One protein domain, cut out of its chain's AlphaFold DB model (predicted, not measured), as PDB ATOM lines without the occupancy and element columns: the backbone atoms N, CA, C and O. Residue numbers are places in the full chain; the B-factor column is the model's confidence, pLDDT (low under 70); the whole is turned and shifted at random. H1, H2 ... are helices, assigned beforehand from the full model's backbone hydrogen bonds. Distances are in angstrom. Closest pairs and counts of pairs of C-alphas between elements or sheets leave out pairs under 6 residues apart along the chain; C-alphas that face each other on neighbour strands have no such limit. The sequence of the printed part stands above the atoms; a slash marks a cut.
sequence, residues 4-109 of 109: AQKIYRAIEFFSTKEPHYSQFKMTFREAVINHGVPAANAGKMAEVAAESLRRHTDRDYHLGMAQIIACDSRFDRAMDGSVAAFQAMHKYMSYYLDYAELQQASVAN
ATOM      1  N   ALA A   4      43.044 -33.851  58.064       95.06
ATOM      2  CA  ALA A   4      43.762 -33.389  56.878       95.06
ATOM      3  C   ALA A   4      45.066 -34.167  56.647       95.06
ATOM      4  O   ALA A   4      45.276 -34.697  55.563       95.06
ATOM      5  N   GLN A   5      45.889 -34.337  57.688       95.69
ATOM      6  CA  GLN A   5      47.137 -35.103  57.606       95.69
ATOM      7  C   GLN A   5      46.902 -36.585  57.284       95.69
ATOM      8  O   GLN A   5      47.702 -37.201  56.584       95.69
ATOM      9  N   LYS A   6      45.827 -37.186  57.819       96.88
ATOM     10  CA  LYS A   6      45.477 -38.584  57.522       96.88
ATOM     11  C   LYS A   6      45.057 -38.752  56.063       96.88
ATOM     12  O   LYS A   6      45.513 -39.692  55.425       96.88
ATOM     13  N   ILE A   7      44.232 -37.840  55.546       97.44
ATOM     14  CA  ILE A   7      43.829 -37.831  54.132       97.44
ATOM     15  C   ILE A   7      45.054 -37.612  53.245       97.44
ATOM     16  O   ILE A   7      45.271 -38.384  52.320       97.44
ATOM     17  N   TYR A   8      45.892 -36.628  53.580       97.00
ATOM     18  CA  TYR A   8      47.130 -36.345  52.860       97.00
ATOM     19  C   TYR A   8      48.010 -37.598  52.762       97.00
ATOM     20  O   TYR A   8      48.345 -38.028  51.666       97.00
ATOM     21  N   ARG A   9      48.304 -38.259  53.892       95.75
ATOM     22  CA  ARG A   9      49.091 -39.503  53.876       95.75
ATOM     23  C   ARG A   9      48.421 -40.636  53.105       95.75
ATOM     24  O   ARG A   9      49.126 -41.417  52.483       95.75
ATOM     25  N   ALA A  10      47.097 -40.766  53.166       97.06
ATOM     26  CA  ALA A  10      46.406 -41.797  52.396       97.06
ATOM     27  C   ALA A  10      46.668 -41.619  50.892       97.06
ATOM     28  O   ALA A  10      46.898 -42.607  50.201       97.06
ATOM     29  N   ILE A  11      46.682 -40.371  50.413       96.62
ATOM     30  CA  ILE A  11      46.940 -40.024  49.010       96.62
ATOM     31  C   ILE A  11      48.416 -40.237  48.642       96.62
ATOM     32  O   ILE A  11      48.680 -40.818  47.596       96.62
ATOM     33  N   GLU A  12      49.367 -39.889  49.515       95.06
ATOM     34  CA  GLU A  12      50.802 -40.186  49.314       95.06
ATOM     35  C   GLU A  12      51.075 -41.687  49.119       95.06
ATOM     36  O   GLU A  12      51.913 -42.088  48.314       95.06
ATOM     37  N   PHE A  13      50.346 -42.542  49.842       94.31
ATOM     38  CA  PHE A  13      50.453 -43.998  49.708       94.31
ATOM     39  C   PHE A  13      49.518 -44.588  48.647       94.31
ATOM     40  O   PHE A  13      49.450 -45.814  48.510       94.31
ATOM     41  N   PHE A  14      48.784 -43.761  47.900       95.75
ATOM     42  CA  PHE A  14      47.872 -44.257  46.882       95.75
ATOM     43  C   PHE A  14      48.639 -44.946  45.751       95.75
ATOM     44  O   PHE A  14      49.624 -44.452  45.204       95.75
ATOM     45  N   SER A  15      48.130 -46.106  45.355       93.06
ATOM     46  CA  SER A  15      48.547 -46.809  44.154       93.06
ATOM     47  C   SER A  15      47.353 -47.565  43.595       93.06
ATOM     48  O   SER A  15      46.474 -48.012  44.332       93.06
ATOM     49  N   THR A  16      47.322 -47.734  42.275       91.38
ATOM     50  CA  THR A  16      46.268 -48.492  41.587       91.38
ATOM     51  C   THR A  16      46.367 -49.999  41.820       91.38
ATOM     52  O   THR A  16      45.449 -50.733  41.455       91.38
ATOM     53  N   LYS A  17      47.469 -50.467  42.418       92.81
ATOM     54  CA  LYS A  17      47.717 -51.873  42.736       92.81
ATOM     55  C   LYS A  17      47.359 -52.180  44.187       92.81
ATOM     56  O   LYS A  17      47.570 -51.367  45.087       92.81
ATOM     57  N   GLU A  18      46.886 -53.396  44.418       92.62
ATOM     58  CA  GLU A  18      46.756 -53.929  45.772       92.62
ATOM     59  C   GLU A  18      48.138 -54.176  46.407       92.62
ATOM     60  O   GLU A  18      49.098 -54.455  45.681       92.62
ATOM     61  N   PRO A  19      48.271 -54.062  47.745       94.50
ATOM     62  CA  PRO A  19      47.216 -53.784  48.735       94.50
ATOM     63  C   PRO A  19      46.895 -52.286  48.918       94.50
ATOM     64  O   PRO A  19      45.990 -51.922  49.671       94.50
ATOM     65  N   HIS A  20      47.662 -51.405  48.275       94.94
ATOM     66  CA  HIS A  20      47.617 -49.961  48.504       94.94
ATOM     67  C   HIS A  20      46.297 -49.321  48.057       94.94
ATOM     68  O   HIS A  20      45.808 -48.411  48.723       94.94
ATOM     69  N   TYR A  21      45.678 -49.841  46.993       95.19
ATOM     70  CA  TYR A  21      44.349 -49.408  46.558       95.19
ATOM     71  C   TYR A  21      43.291 -49.623  47.655       95.19
ATOM     72  O   TYR A  21      42.571 -48.692  48.029       95.19
ATOM     73  N   SER A  22      43.220 -50.829  48.228       96.56
ATOM     74  CA  SER A  22      42.291 -51.119  49.325       96.56
ATOM     75  C   SER A  22      42.653 -50.379  50.616       96.56
ATOM     76  O   SER A  22      41.760 -49.875  51.302       96.56
ATOM     77  N   GLN A  23      43.946 -50.246  50.929       97.50
ATOM     78  CA  GLN A  23      44.407 -49.476  52.089       97.50
ATOM     79  C   GLN A  23      43.992 -48.007  52.001       97.50
ATOM     80  O   GLN A  23      43.453 -47.485  52.975       97.50
ATOM     81  N   PHE A  24      44.148 -47.366  50.837       97.88
ATOM     82  CA  PHE A  24      43.671 -46.002  50.613       97.88
ATOM     83  C   PHE A  24      42.188 -45.872  50.960       97.88
ATOM     84  O   PHE A  24      41.819 -45.010  51.759       97.88
ATOM     85  N   LYS A  25      41.337 -46.755  50.416       98.12
ATOM     86  CA  LYS A  25      39.888 -46.695  50.658       98.12
ATOM     87  C   LYS A  25      39.560 -46.798  52.143       98.12
ATOM     88  O   LYS A  25      38.748 -46.022  52.645       98.12
ATOM     89  N   MET A  26      40.206 -47.722  52.856       98.19
ATOM     90  CA  MET A  26      40.008 -47.877  54.298       98.19
ATOM     91  C   MET A  26      40.483 -46.647  55.073       98.19
ATOM     92  O   MET A  26      39.705 -46.071  55.832       98.19
ATOM     93  N   THR A  27      41.722 -46.203  54.853       97.69
ATOM     94  CA  THR A  27      42.309 -45.078  55.592       97.69
ATOM     95  C   THR A  27      41.573 -43.769  55.318       97.69
ATOM     96  O   THR A  27      41.294 -43.021  56.254       97.69
ATOM     97  N   PHE A  28      41.200 -43.499  54.063       98.38
ATOM     98  CA  PHE A  28      40.408 -42.325  53.702       98.38
ATOM     99  C   PHE A  28      39.042 -42.357  54.395       98.38
ATOM    100  O   PHE A  28      38.666 -41.393  55.067       98.38
ATOM    101  N   ARG A  29      38.322 -43.485  54.294       98.38
ATOM    102  CA  ARG A  29      37.019 -43.687  54.942       98.38
ATOM    103  C   ARG A  29      37.107 -43.450  56.448       98.38
ATOM    104  O   ARG A  29      36.296 -42.713  57.003       98.38
ATOM    105  N   GLU A  30      38.088 -44.043  57.116       98.12
ATOM    106  CA  GLU A  30      38.294 -43.860  58.553       98.12
ATOM    107  C   GLU A  30      38.647 -42.415  58.906       98.12
ATOM    108  O   GLU A  30      38.168 -41.893  59.913       98.12
ATOM    109  N   ALA A  31      39.469 -41.742  58.100       98.06
ATOM    110  CA  ALA A  31      39.849 -40.357  58.346       98.06
ATOM    111  C   ALA A  31      38.631 -39.424  58.347       98.06
ATOM    112  O   ALA A  31      38.523 -38.574  59.237       98.06
ATOM    113  N   VAL A  32      37.706 -39.607  57.398       97.81
ATOM    114  CA  VAL A  32      36.493 -38.785  57.310       97.81
ATOM    115  C   VAL A  32      35.420 -39.208  58.323       97.81
ATOM    116  O   VAL A  32      34.770 -38.334  58.892       97.81
ATOM    117  N   ILE A  33      35.290 -40.499  58.665       97.94
ATOM    118  CA  ILE A  33      34.409 -40.947  59.768       97.94
ATOM    119  C   ILE A  33      34.846 -40.321  61.091       97.94
ATOM    120  O   ILE A  33      34.027 -39.762  61.812       97.94
ATOM    121  N   ASN A  34      36.149 -40.340  61.378       96.94
ATOM    122  CA  ASN A  34      36.708 -39.710  62.577       96.94
ATOM    123  C   ASN A  34      36.512 -38.182  62.595       96.94
ATOM    124  O   ASN A  34      36.665 -37.563  63.643       96.94
ATOM    125  N   HIS A  35      36.193 -37.571  61.450       96.94
ATOM    126  CA  HIS A  35      35.816 -36.161  61.351       96.94
ATOM    127  C   HIS A  35      34.326 -35.896  61.611       96.94
ATOM    128  O   HIS A  35      33.917 -34.741  61.670       96.94
ATOM    129  N   GLY A  36      33.514 -36.948  61.724       97.19
ATOM    130  CA  GLY A  36      32.063 -36.859  61.865       97.19
ATOM    131  C   GLY A  36      31.279 -37.117  60.577       97.19
ATOM    132  O   GLY A  36      30.068 -36.907  60.565       97.19
ATOM    133  N   VAL A  37      31.914 -37.577  59.492       97.81
ATOM    134  CA  VAL A  37      31.178 -37.971  58.279       97.81
ATOM    135  C   VAL A  37      30.420 -39.280  58.533       97.81
ATOM    136  O   VAL A  37      31.036 -40.257  58.967       97.81
ATOM    137  N   PRO A  38      29.110 -39.360  58.220       96.56
ATOM    138  CA  PRO A  38      28.358 -40.605  58.332       96.56
ATOM    139  C   PRO A  38      29.019 -41.751  57.556       96.56
ATOM    140  O   PRO A  38      29.472 -41.571  56.424       96.56
ATOM    141  N   ALA A  39      29.038 -42.956  58.130       96.31
ATOM    142  CA  ALA A  39      29.776 -44.094  57.572       96.31
ATOM    143  C   ALA A  39      29.365 -44.466  56.133       96.31
ATOM    144  O   ALA A  39      30.209 -44.916  55.353       96.31
ATOM    145  N   ALA A  40      28.092 -44.261  55.774       94.12
ATOM    146  CA  ALA A  40      27.583 -44.493  54.423       94.12
ATOM    147  C   ALA A  40      28.166 -43.494  53.405       94.12
ATOM    148  O   ALA A  40      28.673 -43.912  52.364       94.12
ATOM    149  N   ASN A  41      28.158 -42.193  53.723       96.94
ATOM    150  CA  ASN A  41      28.791 -41.151  52.908       96.94
ATOM    151  C   ASN A  41      30.300 -41.385  52.814       96.94
ATOM    152  O   ASN A  41      30.847 -41.409  51.718       96.94
ATOM    153  N   ALA A  42      30.959 -41.665  53.940       98.00
ATOM    154  CA  ALA A  42      32.393 -41.935  53.990       98.00
ATOM    155  C   ALA A  42      32.815 -43.109  53.092       98.00
ATOM    156  O   ALA A  42      33.830 -43.029  52.402       98.00
ATOM    157  N   GLY A  43      32.029 -44.193  53.079       98.00
ATOM    158  CA  GLY A  43      32.255 -45.327  52.184       98.00
ATOM    159  C   GLY A  43      32.141 -44.939  50.710       98.00
ATOM    160  O   GLY A  43      33.028 -45.259  49.924       98.00
ATOM    161  N   LYS A  44      31.092 -44.187  50.347       97.94
ATOM    162  CA  LYS A  44      30.904 -43.686  48.975       97.94
ATOM    163  C   LYS A  44      32.022 -42.734  48.550       97.94
ATOM    164  O   LYS A  44      32.543 -42.877  47.451       97.94
ATOM    165  N   MET A  45      32.416 -41.803  49.420       98.44
ATOM    166  CA  MET A  45      33.514 -40.871  49.156       98.44
ATOM    167  C   MET A  45      34.816 -41.627  48.880       98.44
ATOM    168  O   MET A  45      35.481 -41.345  47.890       98.44
ATOM    169  N   ALA A  46      35.161 -42.615  49.712       98.38
ATOM    170  CA  ALA A  46      36.379 -43.402  49.537       98.38
ATOM    171  C   ALA A  46      36.390 -44.189  48.215       98.38
ATOM    172  O   ALA A  46      37.407 -44.198  47.521       98.38
ATOM    173  N   GLU A  47      35.270 -44.821  47.849       98.12
ATOM    174  CA  GLU A  47      35.176 -45.563  46.586       98.12
ATOM    175  C   GLU A  47      35.301 -44.623  45.382       98.12
ATOM    176  O   GLU A  47      36.137 -44.848  44.509       98.12
ATOM    177  N   VAL A  48      34.538 -43.524  45.370       97.94
ATOM    178  CA  VAL A  48      34.572 -42.559  44.266       97.94
ATOM    179  C   VAL A  48      35.953 -41.917  44.138       97.94
ATOM    180  O   VAL A  48      36.454 -41.813  43.020       97.94
ATOM    181  N   ALA A  49      36.594 -41.526  45.243       97.88
ATOM    182  CA  ALA A  49      37.950 -40.983  45.205       97.88
ATOM    183  C   ALA A  49      38.931 -41.991  44.593       97.88
ATOM    184  O   ALA A  49      39.636 -41.659  43.644       97.88
ATOM    185  N   ALA A  50      38.921 -43.245  45.054       97.31
ATOM    186  CA  ALA A  50      39.844 -44.271  44.574       97.31
ATOM    187  C   ALA A  50      39.644 -44.599  43.084       97.31
ATOM    188  O   ALA A  50      40.607 -44.704  42.323       97.31
ATOM    189  N   GLU A  51      38.394 -44.733  42.636       96.69
ATOM    190  CA  GLU A  51      38.060 -44.957  41.224       96.69
ATOM    191  C   GLU A  51      38.471 -43.800  40.315       96.69
ATOM    192  O   GLU A  51      38.791 -44.005  39.141       96.69
ATOM    193  N   SER A  52      38.391 -42.577  40.826       95.81
ATOM    194  CA  SER A  52      38.694 -41.372  40.056       95.81
ATOM    195  C   SER A  52      40.198 -41.154  39.982       95.81
ATOM    196  O   SER A  52      40.722 -41.006  38.883       95.81
ATOM    197  N   LEU A  53      40.907 -41.295  41.106       95.81
ATOM    198  CA  LEU A  53      42.371 -41.263  41.152       95.81
ATOM    199  C   LEU A  53      42.997 -42.360  40.287       95.81
ATOM    200  O   LEU A  53      43.971 -42.117  39.588       95.81
ATOM    201  N   ARG A  54      42.404 -43.557  40.247       94.12
ATOM    202  CA  ARG A  54      42.871 -44.650  39.377       94.12
ATOM    203  C   ARG A  54      42.760 -44.343  37.881       94.12
ATOM    204  O   ARG A  54      43.476 -44.951  37.093       94.12
ATOM    205  N   ARG A  55      41.857 -43.443  37.491       90.06
ATOM    206  CA  ARG A  55      41.711 -42.967  36.106       90.06
ATOM    207  C   ARG A  55      42.490 -41.683  35.837       90.06
ATOM    208  O   ARG A  55      42.520 -41.242  34.693       90.06
ATOM    209  N   HIS A  56      43.090 -41.086  36.863       87.44
ATOM    210  CA  HIS A  56      43.892 -39.888  36.711       87.44
ATOM    211  C   HIS A  56      45.189 -40.231  35.968       87.44
ATOM    212  O   HIS A  56      45.853 -41.220  36.277       87.44
ATOM    213  N   THR A  57      45.497 -39.455  34.932       76.44
ATOM    214  CA  THR A  57      46.636 -39.704  34.036       76.44
ATOM    215  C   THR A  57      47.952 -39.228  34.629       76.44
ATOM    216  O   THR A  57      49.001 -39.805  34.338       76.44
ATOM    217  N   ASP A  58      47.892 -38.204  35.476       78.81
ATOM    218  CA  ASP A  58      49.059 -37.617  36.111       78.81
ATOM    219  C   ASP A  58      49.387 -38.367  37.406       78.81
ATOM    220  O   ASP A  58      48.508 -38.853  38.119       78.81
ATOM    221  N   ARG A  59      50.683 -38.479  37.718       81.44
ATOM    222  CA  ARG A  59      51.155 -39.137  38.951       81.44
ATOM    223  C   ARG A  59      51.015 -38.260  40.197       81.44
ATOM    224  O   ARG A  59      51.363 -38.712  41.284       81.44
ATOM    225  N   ASP A  60      50.526 -37.032  40.046       91.62
ATOM    226  CA  ASP A  60      50.205 -36.155  41.166       91.62
ATOM    227  C   ASP A  60      48.777 -36.435  41.651       91.62
ATOM    228  O   ASP A  60      47.790 -35.846  41.204       91.62
ATOM    229  N   TYR A  61      48.660 -37.374  42.585       95.19
ATOM    230  CA  TYR A  61      47.369 -37.742  43.155       95.19
ATOM    231  C   TYR A  61      46.796 -36.678  44.100       95.19
ATOM    232  O   TYR A  61      45.595 -36.714  44.370       95.19
ATOM    233  N   HIS A  62      47.599 -35.722  44.577       95.56
ATOM    234  CA  HIS A  62      47.076 -34.596  45.351       95.56
ATOM    235  C   HIS A  62      46.369 -33.597  44.441       95.56
ATOM    236  O   HIS A  62      45.237 -33.204  44.733       95.56
ATOM    237  N   LEU A  63      46.970 -33.277  43.293       93.88
ATOM    238  CA  LEU A  63      46.300 -32.507  42.249       93.88
ATOM    239  C   LEU A  63      45.047 -33.236  41.741       93.88
ATOM    240  O   LEU A  63      43.981 -32.628  41.633       93.88
ATOM    241  N   GLY A  64      45.139 -34.549  41.511       95.81
ATOM    242  CA  GLY A  64      43.987 -35.371  41.144       95.81
ATOM    243  C   GLY A  64      42.860 -35.310  42.176       95.81
ATOM    244  O   GLY A  64      41.694 -35.147  41.818       95.81
ATOM    245  N   MET A  65      43.184 -35.370  43.471       97.19
ATOM    246  CA  MET A  65      42.190 -35.240  44.536       97.19
ATOM    247  C   MET A  65      41.566 -33.840  44.572       97.19
ATOM    248  O   MET A  65      40.352 -33.725  44.739       97.19
ATOM    249  N   ALA A  66      42.355 -32.783  44.370       95.81
ATOM    250  CA  ALA A  66      41.841 -31.418  44.268       95.81
ATOM    251  C   ALA A  66      40.832 -31.277  43.115       95.81
ATOM    252  O   ALA A  66      39.753 -30.713  43.298       95.81
ATOM    253  N   GLN A  67      41.137 -31.858  41.951       95.25
ATOM    254  CA  GLN A  67      40.225 -31.890  40.805       95.25
ATOM    255  C   GLN A  67      38.949 -32.688  41.101       95.25
ATOM    256  O   GLN A  67      37.860 -32.265  40.721       95.25
ATOM    257  N   ILE A  68      39.052 -33.820  41.805       96.62
ATOM    258  CA  ILE A  68      37.891 -34.626  42.212       96.62
ATOM    259  C   ILE A  68      36.975 -33.827  43.142       96.62
ATOM    260  O   ILE A  68      35.766 -33.796  42.919       96.62
ATOM    261  N   ILE A  69      37.543 -33.162  44.153       96.38
ATOM    262  CA  ILE A  69      36.791 -32.331  45.105       96.38
ATOM    263  C   ILE A  69      36.075 -31.187  44.379       96.38
ATOM    264  O   ILE A  69      34.934 -30.883  44.714       96.38
ATOM    265  N   ALA A  70      36.728 -30.565  43.395       94.75
ATOM    266  CA  ALA A  70      36.182 -29.417  42.679       94.75
ATOM    267  C   ALA A  70      35.164 -29.788  41.584       94.75
ATOM    268  O   ALA A  70      34.240 -29.015  41.334       94.75
ATOM    269  N   CYS A  71      35.337 -30.932  40.911       94.31
ATOM    270  CA  CYS A  71      34.679 -31.188  39.625       94.31
ATOM    271  C   CYS A  71      33.947 -32.539  39.512       94.31
ATOM    272  O   CYS A  71      33.138 -32.700  38.594       94.31
ATOM    273  N   ASP A  72      34.196 -33.537  40.373       95.31
ATOM    274  CA  ASP A  72      33.544 -34.846  40.223       95.31
ATOM    275  C   ASP A  72      32.145 -34.857  40.859       95.31
ATOM    276  O   ASP A  72      31.979 -35.005  42.070       95.31
ATOM    277  N   SER A  73      31.108 -34.799  40.019       95.88
ATOM    278  CA  SER A  73      29.696 -34.864  40.444       95.88
ATOM    279  C   SER A  73      29.319 -36.105  41.270       95.88
ATOM    280  O   SER A  73      28.317 -36.107  41.987       95.88
ATOM    281  N   ARG A  74      30.043 -37.224  41.152       97.31
ATOM    282  CA  ARG A  74      29.819 -38.411  41.994       97.31
ATOM    283  C   ARG A  74      30.405 -38.193  43.382       97.31
ATOM    284  O   ARG A  74      29.826 -38.678  44.349       97.31
ATOM    285  N   PHE A  75      31.522 -37.475  43.470       96.88
ATOM    286  CA  PHE A  75      32.153 -37.145  44.740       96.88
ATOM    287  C   PHE A  75      31.340 -36.083  45.481       96.88
ATOM    288  O   PHE A  75      31.046 -36.266  46.659       96.88
ATOM    289  N   ASP A  76      30.852 -35.068  44.768       96.25
ATOM    290  CA  ASP A  76      29.900 -34.081  45.288       96.25
ATOM    291  C   ASP A  76      28.642 -34.753  45.871       96.25
ATOM    292  O   ASP A  76      28.340 -34.613  47.056       96.25
ATOM    293  N   ARG A  77      27.997 -35.651  45.110       96.44
ATOM    294  CA  ARG A  77      26.865 -36.462  45.610       96.44
ATOM    295  C   ARG A  77      27.210 -37.366  46.796       96.44
ATOM    296  O   ARG A  77      26.326 -37.712  47.574       96.44
ATOM    297  N   ALA A  78      28.460 -37.805  46.928       96.12
ATOM    298  CA  ALA A  78      28.890 -38.584  48.086       96.12
ATOM    299  C   ALA A  78      29.030 -37.707  49.346       96.12
ATOM    300  O   ALA A  78      28.845 -38.206  50.461       96.12
ATOM    301  N   MET A  79      29.323 -36.416  49.172       95.00
ATOM    302  CA  MET A  79      29.394 -35.418  50.241       95.00
ATOM    303  C   MET A  79      28.042 -34.780  50.575       95.00
ATOM    304  O   MET A  79      27.919 -34.207  51.657       95.00
ATOM    305  N   ASP A  80      27.054 -34.882  49.686       91.12
ATOM    306  CA  ASP A  80      25.768 -34.189  49.803       91.12
ATOM    307  C   ASP A  80      25.106 -34.354  51.185       91.12
ATOM    308  O   ASP A  80      25.119 -35.427  51.803       91.12
ATOM    309  N   GLY A  81      24.582 -33.240  51.701       85.69
ATOM    310  CA  GLY A  81      23.998 -33.124  53.038       85.69
ATOM    311  C   GLY A  81      24.977 -33.262  54.216       85.69
ATOM    312  O   GLY A  81      24.554 -33.126  55.365       85.69
ATOM    313  N   SER A  82      26.274 -33.509  53.986       93.94
ATOM    314  CA  SER A  82      27.272 -33.709  55.046       93.94
ATOM    315  C   SER A  82      28.202 -32.504  55.204       93.94
ATOM    316  O   SER A  82      29.266 -32.416  54.589       93.94
ATOM    317  N   VAL A  83      27.854 -31.598  56.126       95.56
ATOM    318  CA  VAL A  83      28.719 -30.462  56.511       95.56
ATOM    319  C   VAL A  83      30.100 -30.945  56.974       95.56
ATOM    320  O   VAL A  83      31.117 -30.339  56.638       95.56
ATOM    321  N   ALA A  84      30.161 -32.072  57.690       97.44
ATOM    322  CA  ALA A  84      31.422 -32.669  58.125       97.44
ATOM    323  C   ALA A  84      32.295 -33.123  56.941       97.44
ATOM    324  O   ALA A  84      33.518 -33.016  57.011       97.44
ATOM    325  N   ALA A  85      31.695 -33.599  55.842       97.38
ATOM    326  CA  ALA A  85      32.448 -34.004  54.656       97.38
ATOM    327  C   ALA A  85      33.076 -32.786  53.976       97.38
ATOM    328  O   ALA A  85      34.276 -32.792  53.703       97.38
ATOM    329  N   PHE A  86      32.292 -31.717  53.813       96.44
ATOM    330  CA  PHE A  86      32.783 -30.447  53.288       96.44
ATOM    331  C   PHE A  86      33.936 -29.892  54.139       96.44
ATOM    332  O   PHE A  86      35.000 -29.569  53.615       96.44
ATOM    333  N   GLN A  87      33.779 -29.857  55.465       97.81
ATOM    334  CA  GLN A  87      34.830 -29.394  56.377       97.81
ATOM    335  C   GLN A  87      36.089 -30.268  56.330       97.81
ATOM    336  O   GLN A  87      37.200 -29.738  56.389       97.81
ATOM    337  N   ALA A  88      35.944 -31.593  56.213       97.81
ATOM    338  CA  ALA A  88      37.079 -32.502  56.090       97.81
ATOM    339  C   ALA A  88      37.872 -32.237  54.801       97.81
ATOM    340  O   ALA A  88      39.102 -32.162  54.854       97.81
ATOM    341  N   MET A  89      37.180 -32.066  53.669       97.94
ATOM    342  CA  MET A  89      37.816 -31.785  52.378       97.94
ATOM    343  C   MET A  89      38.433 -30.390  52.343       97.94
ATOM    344  O   MET A  89      39.570 -30.250  51.907       97.94
ATOM    345  N   HIS A  90      37.755 -29.381  52.894       96.94
ATOM    346  CA  HIS A  90      38.314 -28.040  53.035       96.94
ATOM    347  C   HIS A  90      39.604 -28.059  53.866       96.94
ATOM    348  O   HIS A  90      40.620 -27.523  53.442       96.94
ATOM    349  N   LYS A  91      39.602 -28.728  55.029       96.69
ATOM    350  CA  LYS A  91      40.803 -28.862  55.872       96.69
ATOM    351  C   LYS A  91      41.941 -29.582  55.152       96.69
ATOM    352  O   LYS A  91      43.095 -29.207  55.334       96.69
ATOM    353  N   TYR A  92      41.632 -30.619  54.375       97.81
ATOM    354  CA  TYR A  92      42.621 -31.291  53.533       97.81
ATOM    355  C   TYR A  92      43.204 -30.341  52.474       97.81
ATOM    356  O   TYR A  92      44.423 -30.261  52.365       97.81
ATOM    357  N   MET A  93      42.361 -29.593  51.758       97.06
ATOM    358  CA  MET A  93      42.797 -28.652  50.723       97.06
ATOM    359  C   MET A  93      43.663 -27.525  51.288       97.06
ATOM    360  O   MET A  93      44.721 -27.257  50.730       97.06
ATOM    361  N   SER A  94      43.275 -26.921  52.418       96.25
ATOM    362  CA  SER A  94      44.112 -25.922  53.097       96.25
ATOM    363  C   SER A  94      45.477 -26.506  53.466       96.25
ATOM    364  O   SER A  94      46.498 -25.928  53.133       96.25
ATOM    365  N   TYR A  95      45.499 -27.704  54.058       95.38
ATOM    366  CA  TYR A  95      46.752 -28.366  54.425       95.38
ATOM    367  C   TYR A  95      47.646 -28.678  53.214       95.38
ATOM    368  O   TYR A  95      48.862 -28.545  53.302       95.38
ATOM    369  N   TYR A  96      47.060 -29.106  52.093       93.88
ATOM    370  CA  TYR A  96      47.802 -29.360  50.859       93.88
ATOM    371  C   TYR A  96      48.436 -28.078  50.302       93.88
ATOM    372  O   TYR A  96      49.608 -28.107  49.936       93.88
ATOM    373  N   LEU A  97      47.697 -26.964  50.297       92.38
ATOM    374  CA  LEU A  97      48.210 -25.667  49.847       92.38
ATOM    375  C   LEU A  97      49.330 -25.154  50.760       92.38
ATOM    376  O   LEU A  97      50.409 -24.850  50.259       92.38
ATOM    377  N   ASP A  98      49.127 -25.175  52.082       91.81
ATOM    378  CA  ASP A  98      50.151 -24.774  53.059       91.81
ATOM    379  C   ASP A  98      51.450 -25.585  52.868       91.81
ATOM    380  O   ASP A  98      52.561 -25.059  52.942       91.81
ATOM    381  N   TYR A  99      51.326 -26.892  52.611       87.44
ATOM    382  CA  TYR A  99      52.484 -27.764  52.407       87.44
ATOM    383  C   TYR A  99      53.175 -27.524  51.058       87.44
ATOM    384  O   TYR A  99      54.406 -27.534  50.994       87.44
ATOM    385  N   ALA A 100      52.409 -27.271  49.994       84.75
ATOM    386  CA  ALA A 100      52.947 -26.933  48.680       84.75
ATOM    387  C   ALA A 100      53.727 -25.605  48.709       84.75
ATOM    388  O   ALA A 100      54.815 -25.524  48.134       84.75
ATOM    389  N   GLU A 101      53.232 -24.595  49.429       83.88
ATOM    390  CA  GLU A 101      53.928 -23.316  49.628       83.88
ATOM    391  C   GLU A 101      55.261 -23.498  50.369       83.88
ATOM    392  O   GLU A 101      56.292 -22.968  49.946       83.88
ATOM    393  N   LEU A 102      55.275 -24.310  51.434       83.00
ATOM    394  CA  LEU A 102      56.502 -24.633  52.172       83.00
ATOM    395  C   LEU A 102      57.536 -25.355  51.295       83.00
ATOM    396  O   LEU A 102      58.728 -25.050  51.374       83.00
ATOM    397  N   GLN A 103      57.099 -26.290  50.448       78.00
ATOM    398  CA  GLN A 103      57.995 -26.971  49.512       78.00
ATOM    399  C   GLN A 103      58.593 -25.995  48.494       78.00
ATOM    400  O   GLN A 103      59.806 -26.009  48.287       78.00
ATOM    401  N   GLN A 104      57.786 -25.108  47.910       72.62
ATOM    402  CA  GLN A 104      58.275 -24.106  46.955       72.62
ATOM    403  C   GLN A 104      59.294 -23.151  47.591       72.62
ATOM    404  O   GLN A 104      60.348 -22.902  47.005       72.62
ATOM    405  N   ALA A 105      59.036 -22.682  48.816       70.44
ATOM    406  CA  ALA A 105      59.966 -21.830  49.557       70.44
ATOM    407  C   ALA A 105      61.298 -22.534  49.890       70.44
ATOM    408  O   ALA A 105      62.335 -21.880  49.974       70.44
ATOM    409  N   SER A 106      61.286 -23.860  50.068       66.50
ATOM    410  CA  SER A 106      62.497 -24.653  50.330       66.50
ATOM    411  C   SER A 106      63.365 -24.900  49.092       66.50
ATOM    412  O   SER A 106      64.562 -25.104  49.237       66.50
ATOM    413  N   VAL A 107      62.779 -24.876  47.890       63.53
ATOM    414  CA  VAL A 107      63.497 -25.062  46.614       63.53
ATOM    415  C   VAL A 107      64.076 -23.741  46.091       63.53
ATOM    416  O   VAL A 107      65.015 -23.746  45.300       63.53
ATOM    417  N   ALA A 108      63.520 -22.607  46.521       56.59
ATOM    418  CA  ALA A 108      63.961 -21.270  46.120       56.59
ATOM    419  C   ALA A 108      65.127 -20.699  46.959       56.59
ATOM    420  O   ALA A 108      65.657 -19.650  46.591       56.59
ATOM    421  N   ASN A 109      65.510 -21.364  48.056       51.72
ATOM    422  CA  ASN A 109      66.629 -21.006  48.943       51.72
ATOM    423  C   ASN A 109      67.783 -22.004  48.808       51.72
ATOM    424  O   ASN A 109      68.938 -21.579  49.032       51.72
TER     425      ASN A 109
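This is residues 4 to 109 of the 109 residues of an uncharacterized protein of Microbulbifer rhizosphaerae (UniProt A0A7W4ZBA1). A compact body of crossing helices has one long helix, H6, that crosses it and sticks out as an arm with residues 97 to 109. In the body H1, H2 and H3 fold back and forth beside one another, H5 packs beside H3 to extend them into a curved row, and H4 and residues 84 to 96 of H6 cross the hollow side of that row. The printed part has 106 residues with six named helices, H1 to H6 in order along the chain, and no named strand; the class is all helix. The whole is compact, with a radius of gyration of the C-alphas of 13.5 A, and only just elongated, spanning 46 by 30 by 23 A, the free part of H6 making the greatest length.

H1, residues 4 to 12, and H2, residues 20 to 33, form a helical hairpin; they touch at a shallow tilt of 10 degrees, opposite ways, with the C-alphas of Ala 10 and Phe 24 closest at 5.3 A. H2 forms a second helical hairpin with H3, residues 39 to 53, at a steep tilt of 39 degrees, the closest C-alphas being those of Lys 25 and Ala 46, 4.9 A apart. H4, residues 61 to 71, touches H1 at a steep tilt of 63 degrees, with the C-alphas of Ile 11 and Tyr 61 closest at 6.3 A. H3 touches H4 with residues 49 to 53 alone, at a steep tilt of 64 degrees; the C-alphas of Leu 53 and Gly 64 come closest, at 6.1 A. H5, residues 73 to 79, touches H3 at a shallow tilt of 31 degrees, opposite ways, with the C-alphas of Met 45 and Ala 78 closest at 5.3 A. H4 and H5, about perpendicular at 88 degrees, only just touch, with 3 pairs of C-alphas within 8 A, and only at the corner by their link; their closest C-alphas, of Ile 69 and Phe 75, are 6.7 A apart. H6, residues 83 to 107, touches H1 with residues 88 to 96 alone, at a steep tilt of 67 degrees, the C-alphas of Ala 4 and Tyr 92 being closest at 4.1 A. H6 only just touches H2, with 3 pairs of C-alphas within 8 A, the closest being those of Val 32 and Ala 88 at 6.4 A. H6 also only just touches H4, again with 3 pairs, the closest being the C-alphas of Ala 66 and Met 93 at 7.1 A. H4 is the hub, touching four other helices, and the helix packing is mostly crossed. H1 and H5 are apart, and so are H2 and H4. In each of the six helices every O i to N i+4 pair is within hydrogen-bond range.

H1 begins at C-alpha 4, at (43.762, -33.389, 56.878). H2 measures 19.6 A from first to last C-alpha, H3 20.9 A and H4 14.7 A; H1 and H5 are shorter. H4 begins at C-alpha 61, at (47.369, -37.742, 43.155). H6 measures 36.6 A and ends at C-alpha 107, at (63.497, -25.062, 46.614).

The C-alphas of Ala 40 and Asn 109, the two farthest apart, are 45.9 A from each other. Without residues 97 to 109, which stand free, the body spans 30 by 24 by 23 A. The printed part has no cut, and no link between helices is long. The mean pLDDT of the printed part is 93.0, and residues 106 to 109, at the chain's end, are under 70.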